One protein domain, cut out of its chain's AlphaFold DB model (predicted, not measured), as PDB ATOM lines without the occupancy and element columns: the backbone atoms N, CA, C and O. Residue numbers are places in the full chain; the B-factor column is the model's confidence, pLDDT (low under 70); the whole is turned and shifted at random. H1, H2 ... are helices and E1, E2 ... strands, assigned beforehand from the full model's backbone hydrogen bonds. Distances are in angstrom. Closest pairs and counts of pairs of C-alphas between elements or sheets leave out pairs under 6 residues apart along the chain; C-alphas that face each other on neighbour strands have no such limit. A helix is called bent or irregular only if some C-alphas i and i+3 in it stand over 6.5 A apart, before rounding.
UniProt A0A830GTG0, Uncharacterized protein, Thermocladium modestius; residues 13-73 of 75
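AT A GLANCE: This is residues 13 to 73 of the 75 residues of an uncharacterized protein of Thermocladium modestius (UniProt A0A830GTG0). Look first for a small two-stranded hairpin, E1 and E2, set off at one end, and then for one long, kinked helix, H3, on which two short helices, H1 and H2, pack. Between H2 and H3 the link, residues 45 to 54, loops back to where H3 begins. The printed part has 61 residues, with E1, E2, H1, H2 and H3 in that order; the sheet E1 - E2 is antiparallel, and the class is mixed, helices and strands. The whole is compact, with a radius of gyration of the C-alphas of 11.9 A and spans of 34 by 25 by 15 A.

HOW THE PARTS SIT: Begin at the hairpin of E1, residues 15 to 19, and E2, residues 22 to 25, antiparallel at 168 degrees. There N 16 and O 24 are 2.9 A apart and N 22 and O 19 are 3.0 A apart, within hydrogen-bond range. Both strands are apart from H3, residues 55 to 71. H1, residues 31 to 36, touches H3; their closest C-alphas, of Val 34 and Cys 61, are 5.8 A apart. They run opposite ways at a steep tilt of 69 degrees, only just short of about perpendicular. H2, residues 40 to 44, touches H3, with the closest C-alphas, of Leu 44 and Ile 65, 6.4 A apart. H1 and H2 are close but not clearly touching. Every O i to N i+4 pair is within hydrogen-bond range in H1 and H2, and 11 of 13 in H3.

IN THESE COORDINATES: Find C-alpha 15 at (16.560, -18.415, -30.063); E1 runs 10.9 A from there, and E2 10.1 A. H1 spans 8.6 A and H2 6.2 A. From C-alpha 55 at (13.026, -30.864, -43.011), H3 runs 24.3 A to C-alpha 71 at (-4.127, -33.334, -25.933), with a kink of 27 degrees near residue 62. It is irregular: C-alphas 56 and 59 are 7.9 A apart.

THE WHOLE: The C-alphas of Gly 21 and Lys 73, the two farthest apart, are 38.2 A apart. The printed part has no cut and no long link. Mean pLDDT of the printed part is 82.3; residues 71 to 73 are under 70.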
ATOM      1  N   SER A  13      19.931 -17.307 -25.833       91.94
ATOM      2  CA  SER A  13      19.295 -18.485 -25.230       91.94
ATOM      3  C   SER A  13      17.793 -18.600 -25.520       91.94
ATOM      4  O   SER A  13      17.213 -19.668 -25.346       91.94
ATOM      5  N   GLY A  14      17.149 -17.524 -25.980       92.31
ATOM      6  CA  GLY A  14      15.746 -17.526 -26.396       92.31
ATOM      7  C   GLY A  14      15.537 -17.873 -27.872       92.31
ATOM      8  O   GLY A  14      14.386 -17.929 -28.313       92.31
ATOM      9  N   ILE A  15      16.615 -18.063 -28.642       92.19
ATOM     10  CA  ILE A  15      16.560 -18.415 -30.063       92.19
ATOM     11  C   ILE A  15      16.300 -19.914 -30.192       92.19
ATOM     12  O   ILE A  15      17.124 -20.732 -29.799       92.19
ATOM     13  N   ALA A  16      15.186 -20.276 -30.821       90.94
ATOM     14  CA  ALA A  16      14.917 -21.656 -31.224       90.94
ATOM     15  C   ALA A  16      15.220 -21.903 -32.707       90.94
ATOM     16  O   ALA A  16      15.398 -23.042 -33.132       90.94
ATOM     17  N   TYR A  17      15.285 -20.838 -33.510       88.38
ATOM     18  CA  TYR A  17      15.645 -20.919 -34.917       88.38
ATOM     19  C   TYR A  17      16.329 -19.653 -35.407       88.38
ATOM     20  O   TYR A  17      15.885 -18.542 -35.106       88.38
ATOM     21  N   LEU A  18      17.334 -19.856 -36.257       88.56
ATOM     22  CA  LEU A  18      18.022 -18.816 -36.999       88.56
ATOM     23  C   LEU A  18      18.329 -19.313 -38.419       88.56
ATOM     24  O   LEU A  18      19.077 -20.275 -38.587       88.56
ATOM     25  N   ARG A  19      17.782 -18.658 -39.448       85.69
ATOM     26  CA  ARG A  19      18.185 -18.885 -40.850       85.69
ATOM     27  C   ARG A  19      17.829 -17.681 -41.712       85.69
ATOM     28  O   ARG A  19      16.707 -17.192 -41.636       85.69
ATOM     29  N   GLY A  20      18.759 -17.232 -42.557       85.00
ATOM     30  CA  GLY A  20      18.503 -16.165 -43.535       85.00
ATOM     31  C   GLY A  20      17.961 -14.869 -42.917       85.00
ATOM     32  O   GLY A  20      17.042 -14.277 -43.468       85.00
ATOM     33  N   GLY A  21      18.452 -14.481 -41.734       86.00
ATOM     34  CA  GLY A  21      17.992 -13.286 -41.010       86.00
ATOM     35  C   GLY A  21      16.672 -13.448 -40.244       86.00
ATOM     36  O   GLY A  21      16.296 -12.561 -39.484       86.00
ATOM     37  N   MET A  22      15.986 -14.584 -40.382       88.25
ATOM     38  CA  MET A  22      14.790 -14.891 -39.604       88.25
ATOM     39  C   MET A  22      15.186 -15.501 -38.257       88.25
ATOM     40  O   MET A  22      15.817 -16.559 -38.212       88.25
ATOM     41  N   VAL A  23      14.788 -14.840 -37.168       92.75
ATOM     42  CA  VAL A  23      14.999 -15.289 -35.785       92.75
ATOM     43  C   VAL A  23      13.646 -15.680 -35.208       92.75
ATOM     44  O   VAL A  23      12.728 -14.866 -35.199       92.75
ATOM     45  N   ILE A  24      13.496 -16.896 -34.690       92.38
ATOM     46  CA  ILE A  24      12.243 -17.317 -34.046       92.38
ATOM     47  C   ILE A  24      12.523 -17.769 -32.620       92.38
ATOM     48  O   ILE A  24      13.431 -18.563 -32.373       92.38
ATOM     49  N   CYS A  25      11.737 -17.245 -31.680       95.06
ATOM     50  CA  CYS A  25      11.855 -17.585 -30.270       95.06
ATOM     51  C   CYS A  25      11.267 -18.966 -29.954       95.06
ATOM     52  O   CYS A  25      10.379 -19.448 -30.659       95.06
ATOM     53  N   SER A  26      11.682 -19.557 -28.834       91.56
ATOM     54  CA  SER A  26      11.181 -20.857 -28.354       91.56
ATOM     55  C   SER A  26       9.676 -20.905 -28.085       91.56
ATOM     56  O   SER A  26       9.112 -21.986 -28.040       91.56
ATOM     57  N   LYS A  27       9.005 -19.755 -27.926       91.75
ATOM     58  CA  LYS A  27       7.537 -19.698 -27.788       91.75
ATOM     59  C   LYS A  27       6.819 -19.829 -29.132       91.75
ATOM     60  O   LYS A  27       5.735 -20.394 -29.214       91.75
ATOM     61  N   CYS A  28       7.406 -19.274 -30.191       92.00
ATOM     62  CA  CYS A  28       6.848 -19.323 -31.542       92.00
ATOM     63  C   CYS A  28       7.277 -20.589 -32.297       92.00
ATOM     64  O   CYS A  28       6.608 -21.007 -33.243       92.00
ATOM     65  N   PHE A  29       8.393 -21.191 -31.895       89.25
ATOM     66  CA  PHE A  29       8.877 -22.464 -32.403       89.25
ATOM     67  C   PHE A  29       8.314 -23.634 -31.575       89.25
ATOM     68  O   PHE A  29       8.263 -23.525 -30.357       89.25
ATOM     69  N   PRO A  30       7.937 -24.773 -32.181       87.62
ATOM     70  CA  PRO A  30       7.845 -25.051 -33.614       87.62
ATOM     71  C   PRO A  30       6.486 -24.654 -34.220       87.62
ATOM     72  O   PRO A  30       6.270 -24.887 -35.406       87.62
ATOM     73  N   SER A  31       5.577 -24.037 -33.459       85.69
ATOM     74  CA  SER A  31       4.208 -23.704 -33.890       85.69
ATOM     75  C   SER A  31       4.146 -22.968 -35.235       85.69
ATOM     76  O   SER A  31       3.334 -23.309 -36.094       85.69
ATOM     77  N   TYR A  32       5.036 -21.996 -35.463       85.94
ATOM     78  CA  TYR A  32       5.148 -21.297 -36.747       85.94
ATOM     79  C   TYR A  32       5.487 -22.248 -37.905       85.94
ATOM     80  O   TYR A  32       4.890 -22.151 -38.977       85.94
ATOM     81  N   TYR A  33       6.412 -23.187 -37.690       80.88
ATOM     82  CA  TYR A  33       6.818 -24.179 -38.690       80.88
ATOM     83  C   TYR A  33       5.695 -25.135 -39.011       80.88
ATOM     84  O   TYR A  33       5.464 -25.421 -40.177       80.88
ATOM     85  N   VAL A  34       4.997 -25.613 -37.984       80.94
ATOM     86  CA  VAL A  34       3.865 -26.523 -38.143       80.94
ATOM     87  C   VAL A  34       2.765 -25.833 -38.950       80.94
ATOM     88  O   VAL A  34       2.329 -26.384 -39.954       80.94
ATOM     89  N   ARG A  35       2.393 -24.594 -38.601       82.31
ATOM     90  CA  ARG A  35       1.363 -23.829 -39.330       82.31
ATOM     91  C   ARG A  35       1.734 -23.525 -40.782       82.31
ATOM     92  O   ARG A  35       0.858 -23.523 -41.636       82.31
ATOM     93  N   ASN A  36       3.010 -23.278 -41.068       81.44
ATOM     94  CA  ASN A  36       3.480 -22.963 -42.423       81.44
ATOM     95  C   ASN A  36       3.989 -24.187 -43.197       81.44
ATOM     96  O   ASN A  36       4.400 -24.065 -44.353       81.44
ATOM     97  N   CYS A  37       3.992 -25.371 -42.585       81.56
ATOM     98  CA  CYS A  37       4.324 -26.613 -43.258       81.56
ATOM     99  C   CYS A  37       3.068 -27.119 -43.979       81.56
ATOM    100  O   CYS A  37       2.145 -27.592 -43.314       81.56
ATOM    101  N   PRO A  38       3.032 -27.124 -45.326       79.38
ATOM    102  CA  PRO A  38       1.859 -27.587 -46.079       79.38
ATOM    103  C   PRO A  38       1.539 -29.072 -45.840       79.38
ATOM    104  O   PRO A  38       0.482 -29.557 -46.226       79.38
ATOM    105  N   LEU A  39       2.454 -29.806 -45.202       83.38
ATOM    106  CA  LEU A  39       2.339 -31.232 -44.916       83.38
ATOM    107  C   LEU A  39       1.982 -31.526 -43.450       83.38
ATOM    108  O   LEU A  39       1.794 -32.688 -43.103       83.38
ATOM    109  N   ALA A  40       1.887 -30.511 -42.582       81.94
ATOM    110  CA  ALA A  40       1.560 -30.709 -41.168       81.94
ATOM    111  C   ALA A  40       0.158 -31.303 -40.966       81.94
ATOM    112  O   ALA A  40      -0.013 -32.210 -40.158       81.94
ATOM    113  N   THR A  41      -0.830 -30.861 -41.747       80.69
ATOM    114  CA  THR A  41      -2.201 -31.401 -41.718       80.69
ATOM    115  C   THR A  41      -2.260 -32.866 -42.137       80.69
ATOM    116  O   THR A  41      -3.004 -33.642 -41.546       80.69
ATOM    117  N   ARG A  42      -1.440 -33.275 -43.112       85.00
ATOM    118  CA  ARG A  42      -1.317 -34.679 -43.533       85.00
ATOM    119  C   ARG A  42      -0.709 -35.537 -42.421       85.00
ATOM    120  O   ARG A  42      -1.239 -36.596 -42.110       85.00
ATOM    121  N   ARG A  43       0.337 -35.039 -41.750       81.19
ATOM    122  CA  ARG A  43       0.931 -35.714 -40.580       81.19
ATOM    123  C   ARG A  43      -0.057 -35.854 -39.419       81.19
ATOM    124  O   ARG A  43      -0.102 -36.912 -38.805       81.19
ATOM    125  N   LEU A  44      -0.882 -34.836 -39.156       79.19
ATOM    126  CA  LEU A  44      -1.955 -34.898 -38.148       79.19
ATOM    127  C   LEU A  44      -2.977 -36.011 -38.432       79.19
ATOM    128  O   LEU A  44      -3.530 -36.580 -37.499       79.19
ATOM    129  N   ARG A  45      -3.203 -36.349 -39.706       82.94
ATOM    130  CA  ARG A  45      -4.072 -37.461 -40.130       82.94
ATOM    131  C   ARG A  45      -3.388 -38.832 -40.083       82.94
ATOM    132  O   ARG A  45      -4.008 -39.824 -40.444       82.94
ATOM    133  N   GLY A  46      -2.121 -38.898 -39.671       79.06
ATOM    134  CA  GLY A  46      -1.324 -40.126 -39.687       79.06
ATOM    135  C   GLY A  46      -0.739 -40.475 -41.059       79.06
ATOM    136  O   GLY A  46      -0.183 -41.557 -41.225       79.06
ATOM    137  N   GLU A  47      -0.824 -39.579 -42.047       83.12
ATOM    138  CA  GLU A  47      -0.172 -39.789 -43.338       83.12
ATOM    139  C   GLU A  47       1.343 -39.535 -43.234       83.12
ATOM    140  O   GLU A  47       1.797 -38.671 -42.477       83.12
ATOM    141  N   SER A  48       2.127 -40.229 -44.066       78.50
ATOM    142  CA  SER A  48       3.581 -40.035 -44.190       78.50
ATOM    143  C   SER A  48       3.928 -39.357 -45.524       78.50
ATOM    144  O   SER A  48       4.308 -40.020 -46.491       78.50
ATOM    145  N   PRO A  49       3.733 -38.031 -45.642       80.62
ATOM    146  CA  PRO A  49       4.066 -37.302 -46.855       80.62
ATOM    147  C   PRO A  49       5.586 -37.158 -47.015       80.62
ATOM    148  O   PRO A  49       6.348 -37.303 -46.057       80.62
ATOM    149  N   ILE A  50       6.016 -36.779 -48.221       81.50
ATOM    150  CA  ILE A  50       7.409 -36.417 -48.511       81.50
ATOM    151  C   ILE A  50       7.945 -35.333 -47.556       81.50
ATOM    152  O   ILE A  50       7.204 -34.614 -46.887       81.50
ATOM    153  N   SER A  51       9.264 -35.190 -47.489       73.81
ATOM    154  CA  SER A  51       9.929 -34.169 -46.676       73.81
ATOM    155  C   SER A  51       9.465 -32.752 -47.041       73.81
ATOM    156  O   SER A  51       9.481 -32.366 -48.207       73.81
ATOM    157  N   CYS A  52       9.067 -31.945 -46.049       73.69
ATOM    158  CA  CYS A  52       8.739 -30.539 -46.292       73.69
ATOM    159  C   CYS A  52      10.013 -29.701 -46.482       73.69
ATOM    160  O   CYS A  52      11.101 -30.096 -46.054       73.69
ATOM    161  N   LYS A  53       9.870 -28.481 -47.018       75.25
ATOM    162  CA  LYS A  53      10.988 -27.524 -47.163       75.25
ATOM    163  C   LYS A  53      11.691 -27.160 -45.843       75.25
ATOM    164  O   LYS A  53      12.767 -26.576 -45.853       75.25
ATOM    165  N   TYR A  54      11.091 -27.517 -44.708       74.56
ATOM    166  CA  TYR A  54      11.599 -27.293 -43.356       74.56
ATOM    167  C   TYR A  54      12.151 -28.573 -42.713       74.56
ATOM    168  O   TYR A  54      12.100 -28.710 -41.496       74.56
ATOM    169  N   CYS A  55      12.649 -29.532 -43.501       72.56
ATOM    170  CA  CYS A  55      13.026 -30.864 -43.011       72.56
ATOM    171  C   CYS A  55      14.029 -30.857 -41.837       72.56
ATOM    172  O   CYS A  55      13.939 -31.714 -40.964       72.56
ATOM    173  N   SER A  56      14.906 -29.850 -41.737       77.69
ATOM    174  CA  SER A  56      15.803 -29.655 -40.580       77.69
ATOM    175  C   SER A  56      15.069 -29.484 -39.238       77.69
ATOM    176  O   SER A  56      15.683 -29.630 -38.188       77.69
ATOM    177  N   TYR A  57      13.764 -29.201 -39.271       76.38
ATOM    178  CA  TYR A  57      12.891 -29.023 -38.105       76.38
ATOM    179  C   TYR A  57      11.829 -30.119 -37.989       76.38
ATOM    180  O   TYR A  57      10.861 -29.988 -37.237       76.38
ATOM    181  N   LYS A  58      11.975 -31.200 -38.766       76.50
ATOM    182  CA  LYS A  58      11.083 -32.359 -38.728       76.50
ATOM    183  C   LYS A  58      10.903 -32.926 -37.313       76.50
ATOM    184  O   LYS A  58       9.743 -33.069 -36.945       76.50
ATOM    185  N   PRO A  59      11.952 -33.200 -36.511       83.31
ATOM    186  CA  PRO A  59      11.752 -33.822 -35.202       83.31
ATOM    187  C   PRO A  59      10.947 -32.937 -34.243       83.31
ATOM    188  O   PRO A  59      10.068 -33.436 -33.547       83.31
ATOM    189  N   GLN A  60      11.166 -31.619 -34.242       84.69
ATOM    190  CA  GLN A  60      10.404 -30.716 -33.374       84.69
ATOM    191  C   GLN A  60       8.968 -30.517 -33.877       84.69
ATOM    192  O   GLN A  60       8.039 -30.435 -33.077       84.69
ATOM    193  N   CYS A  61       8.774 -30.488 -35.200       79.38
ATOM    194  CA  CYS A  61       7.453 -30.496 -35.825       79.38
ATOM    195  C   CYS A  61       6.665 -31.758 -35.440       79.38
ATOM    196  O   CYS A  61       5.533 -31.649 -34.979       79.38
ATOM    197  N   ASP A  62       7.283 -32.935 -35.553       81.31
ATOM    198  CA  ASP A  62       6.657 -34.219 -35.230       81.31
ATOM    199  C   ASP A  62       6.342 -34.324 -33.730       81.31
ATOM    200  O   ASP A  62       5.240 -34.729 -33.370       81.31
ATOM    201  N   SER A  63       7.249 -33.868 -32.856       85.62
ATOM    202  CA  SER A  63       6.996 -33.803 -31.410       85.62
ATOM    203  C   SER A  63       5.809 -32.899 -31.071       85.62
ATOM    204  O   SER A  63       4.960 -33.286 -30.274       85.62
ATOM    205  N   HIS A  64       5.717 -31.710 -31.676       84.06
ATOM    206  CA  HIS A  64       4.615 -30.777 -31.423       84.06
ATOM    207  C   HIS A  64       3.280 -31.301 -31.951       84.06
ATOM    208  O   HIS A  64       2.272 -31.224 -31.256       84.06
ATOM    209  N   ILE A  65       3.277 -31.873 -33.158       81.00
ATOM    210  CA  ILE A  65       2.102 -32.535 -33.731       81.00
ATOM    211  C   ILE A  65       1.650 -33.689 -32.826       81.00
ATOM    212  O   ILE A  65       0.466 -33.781 -32.515       81.00
ATOM    213  N   GLY A  66       2.580 -34.519 -32.345       83.19
ATOM    214  CA  GLY A  66       2.287 -35.596 -31.399       83.19
ATOM    215  C   GLY A  66       1.650 -35.089 -30.102       83.19
ATOM    216  O   GLY A  66       0.640 -35.638 -29.665       83.19
ATOM    217  N   SER A  67       2.173 -34.000 -29.526       84.31
ATOM    218  CA  SER A  67       1.580 -33.369 -28.341       84.31
ATOM    219  C   SER A  67       0.165 -32.842 -28.592       84.31
ATOM    220  O   SER A  67      -0.693 -33.012 -27.731       84.31
ATOM    221  N   LEU A  68      -0.107 -32.245 -29.759       78.44
ATOM    222  CA  LEU A  68      -1.455 -31.784 -30.117       78.44
ATOM    223  C   LEU A  68      -2.441 -32.956 -30.202       78.44
ATOM    224  O   LEU A  68      -3.526 -32.885 -29.630       78.44
ATOM    225  N   VAL A  69      -2.052 -34.057 -30.854       77.88
ATOM    226  CA  VAL A  69      -2.887 -35.267 -30.964       77.88
ATOM    227  C   VAL A  69      -3.157 -35.889 -29.592       77.88
ATOM    228  O   VAL A  69      -4.277 -36.318 -29.330       77.88
ATOM    229  N   ALA A  70      -2.158 -35.915 -28.706       77.69
ATOM    230  CA  ALA A  70      -2.317 -36.430 -27.347       77.69
ATOM    231  C   ALA A  70      -3.280 -35.578 -26.503       77.69
ATOM    232  O   ALA A  70      -4.065 -36.126 -25.738       77.69
ATOM    233  N   ASN A  71      -3.248 -34.251 -26.665       63.94
ATOM    234  CA  ASN A  71      -4.127 -33.334 -25.933       63.94
ATOM    235  C   ASN A  71      -5.574 -33.344 -26.463       63.94
ATOM    236  O   ASN A  71      -6.505 -33.106 -25.711       63.94
ATOM    237  N   SER A  72      -5.775 -33.697 -27.737       61.56
ATOM    238  CA  SER A  72      -7.097 -33.752 -28.389       61.56
ATOM    239  C   SER A  72      -7.978 -34.940 -27.953       61.56
ATOM    240  O   SER A  72      -9.065 -35.119 -28.490       61.56
ATOM    241  N   LYS A  73      -7.495 -35.811 -27.054       56.62
ATOM    242  CA  LYS A  73      -8.174 -37.046 -26.605       56.62
ATOM    243  C   LYS A  73      -8.691 -36.973 -25.161       56.62
ATOM    244  O   LYS A  73      -8.903 -38.014 -24.543       56.62
TER     245      LYS A  73